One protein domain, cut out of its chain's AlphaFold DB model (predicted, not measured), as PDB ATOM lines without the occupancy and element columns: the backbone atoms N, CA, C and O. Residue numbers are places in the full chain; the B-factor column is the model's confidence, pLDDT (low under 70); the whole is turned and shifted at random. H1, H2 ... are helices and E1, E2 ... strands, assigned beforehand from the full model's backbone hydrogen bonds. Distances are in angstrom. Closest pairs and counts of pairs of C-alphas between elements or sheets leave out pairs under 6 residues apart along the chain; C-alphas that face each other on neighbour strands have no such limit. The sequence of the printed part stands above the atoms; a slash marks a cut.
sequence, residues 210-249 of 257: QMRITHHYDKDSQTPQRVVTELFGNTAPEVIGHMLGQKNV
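This is residues 210 to 249 of the 257 residues of an uncharacterized protein of Teladorsagia circumcincta (UniProt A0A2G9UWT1). The model here is a long, thin ribbon of two strands, the hairpin of E1 and E2, with the loop of residues 217 to 225 at one end and the short helix H1 set crosswise at the other. The sheet is well paired along its length, while H1 meets it loosely, near the end where E1 begins and E2 ends. The printed part has 40 residues with two named strands and one named helix, in the order E1, E2, H1; the sheet's order is E1 - E2, antiparallel, and the class is mixed, helices and strands. The whole is extended, with a radius of gyration of the C-alphas of 14.1 A, and its outline is a rod that spans 42 by 18 by 11 A.

Find C-alpha 210 at (176.531, 119.987, 134.533); here E1, residues 210 to 216, begins, and it runs 19.7 A from first to last C-alpha. Pass residues 217 to 225 and look for C-alpha 226 at (162.374, 118.615, 148.676), where E2, residues 226 to 232, begins and runs back over 18.9 A. After residues 233 to 235 you reach H1, residues 236 to 243, which is 10.6 A long and ends with C-alpha 243 at (177.389, 106.176, 139.628).

Begin with E1 and E2, a hairpin of antiparallel neighbour strands whose directions stand at 159 degrees. At one end of the pair look at Gln 210 and Phe 232, whose C-alphas face each other at 5.3 A; N 210 and O 232 are within hydrogen-bond range at 2.9 A. Farther along, N 214 and O 228 are within range at 2.8 A. From E2, go on to H1: the closest C-alphas of these two elements are those of Leu 231 and Ile 240, 7.7 A apart. The closest C-alphas of E1 and H1 are those of Gln 210 and Ala 236, 7.3 A apart. In H1 every O i to N i+4 pair is within hydrogen-bond range.

Look for the two C-alphas farthest apart at Asp 220 and Lys 247, 42.8 A from each other. The first and last printed C-alphas, those of Gln 210 and Val 249, are 19.0 A apart. The printed part has no cut. The link from E1 to E2, with 9 residues, is short, and the link from E2 to H1, with 3 residues, is tight. The mean pLDDT of the printed part is 78.4; for low confidence, under 70, look at residues 245 to 249.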
ATOM      1  N   GLN A 210     176.945 118.919 133.633       80.75
ATOM      2  CA  GLN A 210     176.531 119.987 134.533       80.75
ATOM      3  C   GLN A 210     175.547 119.456 135.574       80.75
ATOM      4  O   GLN A 210     174.809 118.499 135.337       80.75
ATOM      5  N   MET A 211     175.519 120.088 136.746       83.88
ATOM      6  CA  MET A 211     174.631 119.720 137.846       83.88
ATOM      7  C   MET A 211     173.772 120.911 138.248       83.88
ATOM      8  O   MET A 211     174.285 121.992 138.527       83.88
ATOM      9  N   ARG A 212     172.459 120.700 138.325       83.62
ATOM     10  CA  ARG A 212     171.499 121.679 138.833       83.62
ATOM     11  C   ARG A 212     170.866 121.164 140.113       83.62
ATOM     12  O   ARG A 212     170.464 120.007 140.193       83.62
ATOM     13  N   ILE A 213     170.734 122.048 141.096       87.56
ATOM     14  CA  ILE A 213     170.019 121.777 142.340       87.56
ATOM     15  C   ILE A 213     168.767 122.656 142.361       87.56
ATOM     16  O   ILE A 213     168.855 123.877 142.260       87.56
ATOM     17  N   THR A 214     167.594 122.037 142.466       87.94
ATOM     18  CA  THR A 214     166.297 122.718 142.515       87.94
ATOM     19  C   THR A 214     165.643 122.482 143.868       87.94
ATOM     20  O   THR A 214     165.446 121.347 144.302       87.94
ATOM     21  N   HIS A 215     165.327 123.575 144.557       87.94
ATOM     22  CA  HIS A 215     164.678 123.557 145.862       87.94
ATOM     23  C   HIS A 215     163.174 123.752 145.664       87.94
ATOM     24  O   HIS A 215     162.750 124.747 145.080       87.94
ATOM     25  N   HIS A 216     162.369 122.813 146.151       86.69
ATOM     26  CA  HIS A 216     160.914 122.909 146.122       86.69
ATOM     27  C   HIS A 216     160.393 123.336 147.494       86.69
ATOM     28  O   HIS A 216     160.682 122.698 148.513       86.69
ATOM     29  N   TYR A 217     159.616 124.415 147.488       88.38
ATOM     30  CA  TYR A 217     158.987 124.999 148.665       88.38
ATOM     31  C   TYR A 217     157.473 124.807 148.583       88.38
ATOM     32  O   TYR A 217     156.875 125.027 147.528       88.38
ATOM     33  N   ASP A 218     156.860 124.439 149.705       82.44
ATOM     34  CA  ASP A 218     155.413 124.563 149.877       82.44
ATOM     35  C   ASP A 218     155.046 126.030 150.105       82.44
ATOM     36  O   ASP A 218     155.848 126.800 150.638       82.44
ATOM     37  N   LYS A 219     153.819 126.417 149.729       78.50
ATOM     38  CA  LYS A 219     153.349 127.818 149.736       78.50
ATOM     39  C   LYS A 219     153.566 128.551 151.066       78.50
ATOM     40  O   LYS A 219     153.738 129.765 151.050       78.50
ATOM     41  N   ASP A 220     153.603 127.816 152.174       82.00
ATOM     42  CA  ASP A 220     153.665 128.369 153.527       82.00
ATOM     43  C   ASP A 220     154.960 128.003 154.281       82.00
ATOM     44  O   ASP A 220     155.097 128.319 155.464       82.00
ATOM     45  N   SER A 221     155.925 127.342 153.627       75.75
ATOM     46  CA  SER A 221     157.168 126.888 154.266       75.75
ATOM     47  C   SER A 221     158.377 127.718 153.841       75.75
ATOM     48  O   SER A 221     158.644 127.902 152.656       75.75
ATOM     49  N   GLN A 222     159.171 128.157 154.823       77.06
ATOM     50  CA  GLN A 222     160.474 128.794 154.586       77.06
ATOM     51  C   GLN A 222     161.611 127.781 154.394       77.06
ATOM     52  O   GLN A 222     162.705 128.156 153.970       77.06
ATOM     53  N   THR A 223     161.377 126.500 154.687       77.19
ATOM     54  CA  THR A 223     162.353 125.431 154.463       77.19
ATOM     55  C   THR A 223     161.972 124.607 153.235       77.19
ATOM     56  O   THR A 223     160.787 124.301 153.045       77.19
ATOM     57  N   PRO A 224     162.951 124.244 152.382       82.56
ATOM     58  CA  PRO A 224     162.683 123.410 151.223       82.56
ATOM     59  C   PRO A 224     162.245 122.029 151.703       82.56
ATOM     60  O   PRO A 224     162.952 121.369 152.463       82.56
ATOM     61  N   GLN A 225     161.070 121.592 151.261       82.88
ATOM     62  CA  GLN A 225     160.544 120.275 151.615       82.88
ATOM     63  C   GLN A 225     161.227 119.176 150.793       82.88
ATOM     64  O   GLN A 225     161.395 118.049 151.255       82.88
ATOM     65  N   ARG A 226     161.655 119.516 149.572       79.75
ATOM     66  CA  ARG A 226     162.374 118.615 148.676       79.75
ATOM     67  C   ARG A 226     163.492 119.361 147.962       79.75
ATOM     68  O   ARG A 226     163.292 120.463 147.458       79.75
ATOM     69  N   VAL A 227     164.646 118.713 147.873       83.88
ATOM     70  CA  VAL A 227     165.777 119.157 147.058       83.88
ATOM     71  C   VAL A 227     165.988 118.113 145.969       83.88
ATOM     72  O   VAL A 227     166.115 116.925 146.267       83.88
ATOM     73  N   VAL A 228     165.950 118.541 144.711       86.31
ATOM     74  CA  VAL A 228     166.186 117.685 143.544       86.31
ATOM     75  C   VAL A 228     167.521 118.077 142.933       86.31
ATOM     76  O   VAL A 228     167.731 119.241 142.602       86.31
ATOM     77  N   THR A 229     168.417 117.106 142.789       83.56
ATOM     78  CA  THR A 229     169.699 117.280 142.105       83.56
ATOM     79  C   THR A 229     169.635 116.553 140.771       83.56
ATOM     80  O   THR A 229     169.433 115.341 140.734       83.56
ATOM     81  N   GLU A 230     169.787 117.295 139.681       82.38
ATOM     82  CA  GLU A 230     169.712 116.785 138.314       82.38
ATOM     83  C   GLU A 230     171.056 117.004 137.622       82.38
ATOM     84  O   GLU A 230     171.580 118.118 137.611       82.38
ATOM     85  N   LEU A 231     171.606 115.943 137.032       84.12
ATOM     86  CA  LEU A 231     172.735 116.047 136.113       84.12
ATOM     87  C   LEU A 231     172.195 116.210 134.691       84.12
ATOM     88  O   LEU A 231     171.326 115.447 134.268       84.12
ATOM     89  N   PHE A 232     172.702 117.195 133.959       78.94
ATOM     90  CA  PHE A 232     172.294 117.510 132.593       78.94
ATOM     91  C   PHE A 232     173.519 117.808 131.717       78.94
ATOM     92  O   PHE A 232     174.597 118.119 132.218       78.94
ATOM     93  N   GLY A 233     173.369 117.662 130.402       81.12
ATOM     94  CA  GLY A 233     174.476 117.711 129.440       81.12
ATOM     95  C   GLY A 233     174.665 116.381 128.711       81.12
ATOM     96  O   GLY A 233     174.151 115.344 129.138       81.12
ATOM     97  N   ASN A 234     175.389 116.406 127.592       79.12
ATOM     98  CA  ASN A 234     175.502 115.261 126.679       79.12
ATOM     99  C   ASN A 234     176.194 114.045 127.324       79.12
ATOM    100  O   ASN A 234     175.852 112.906 127.014       79.12
ATOM    101  N   THR A 235     177.110 114.282 128.265       79.94
ATOM    102  CA  THR A 235     177.854 113.253 129.011       79.94
ATOM    103  C   THR A 235     177.180 112.843 130.330       79.94
ATOM    104  O   THR A 235     177.604 111.886 130.980       79.94
ATOM    105  N   ALA A 236     176.083 113.504 130.727       77.88
ATOM    106  CA  ALA A 236     175.386 113.215 131.984       77.88
ATOM    107  C   ALA A 236     174.833 111.776 132.084       77.88
ATOM    108  O   ALA A 236     174.997 111.169 133.145       77.88
ATOM    109  N   PRO A 237     174.234 111.171 131.033       79.44
ATOM    110  CA  PRO A 237     173.745 109.792 131.109       79.44
ATOM    111  C   PRO A 237     174.850 108.770 131.401       79.44
ATOM    112  O   PRO A 237     174.624 107.809 132.135       79.44
ATOM    113  N   GLU A 238     176.054 108.989 130.868       78.94
ATOM    114  CA  GLU A 238     177.207 108.113 131.093       78.94
ATOM    115  C   GLU A 238     177.679 108.197 132.547       78.94
ATOM    116  O   GLU A 238     177.876 107.174 133.204       78.94
ATOM    117  N   VAL A 239     177.767 109.414 133.090       78.25
ATOM    118  CA  VAL A 239     178.158 109.670 134.484       78.25
ATOM    119  C   VAL A 239     177.132 109.084 135.458       78.25
ATOM    120  O   VAL A 239     177.508 108.430 136.431       78.25
ATOM    121  N   ILE A 240     175.834 109.241 135.173       79.62
ATOM    122  CA  ILE A 240     174.755 108.612 135.950       79.62
ATOM    123  C   ILE A 240     174.884 107.083 135.904       79.62
ATOM    124  O   ILE A 240     174.783 106.430 136.944       79.62
ATOM    125  N   GLY A 241     175.164 106.507 134.731       77.62
ATOM    126  CA  GLY A 241     175.406 105.071 134.573       77.62
ATOM    127  C   GLY A 241     176.584 104.575 135.415       77.62
ATOM    128  O   GLY A 241     176.454 103.579 136.130       77.62
ATOM    129  N   HIS A 242     177.700 105.310 135.415       79.12
ATOM    130  CA  HIS A 242     178.862 105.015 136.254       79.12
ATOM    131  C   HIS A 242     178.538 105.059 137.754       79.12
ATOM    132  O   HIS A 242     178.937 104.148 138.480       79.12
ATOM    133  N   MET A 243     177.790 106.065 138.218       75.69
ATOM    134  CA  MET A 243     177.389 106.176 139.628       75.69
ATOM    135  C   MET A 243     176.434 105.060 140.063       75.69
ATOM    136  O   MET A 243     176.543 104.553 141.176       75.69
ATOM    137  N   LEU A 244     175.505 104.660 139.192       79.69
ATOM    138  CA  LEU A 244     174.512 103.622 139.482       79.69
ATOM    139  C   LEU A 244     175.028 102.197 139.218       79.69
ATOM    140  O   LEU A 244     174.271 101.235 139.357       79.69
ATOM    141  N   GLY A 245     176.293 102.037 138.816       65.69
ATOM    142  CA  GLY A 245     176.868 100.738 138.453       65.69
ATOM    143  C   GLY A 245     176.218 100.100 137.219       65.69
ATOM    144  O   GLY A 245     176.387  98.902 136.982       65.69
ATOM    145  N   GLN A 246     175.472 100.876 136.428       61.28
ATOM    146  CA  GLN A 246     174.839 100.420 135.197       61.28
ATOM    147  C   GLN A 246     175.779 100.677 134.025       61.28
ATOM    148  O   GLN A 246     175.963 101.801 133.562       61.28
ATOM    149  N   LYS A 247     176.395  99.604 133.531       53.56
ATOM    150  CA  LYS A 247     177.245  99.654 132.344       53.56
ATOM    151  C   LYS A 247     176.369  99.878 131.102       53.56
ATOM    152  O   LYS A 247     175.722  98.949 130.634       53.56
ATOM    153  N   ASN A 248     176.407 101.105 130.582       52.81
ATOM    154  CA  ASN A 248     175.963 101.549 129.256       52.81
ATOM    155  C   ASN A 248     174.484 101.290 128.911       52.81
ATOM    156  O   ASN A 248     174.154 100.320 128.228       52.81
ATOM    157  N   VAL A 249     173.605 102.234 129.254       53.00
ATOM    158  CA  VAL A 249     172.349 102.406 128.510       53.00
ATOM    159  C   VAL A 249     172.655 103.323 127.327       53.00
ATOM    160  O   VAL A 249     172.854 104.523 127.487       53.00
TER     161      VAL A 249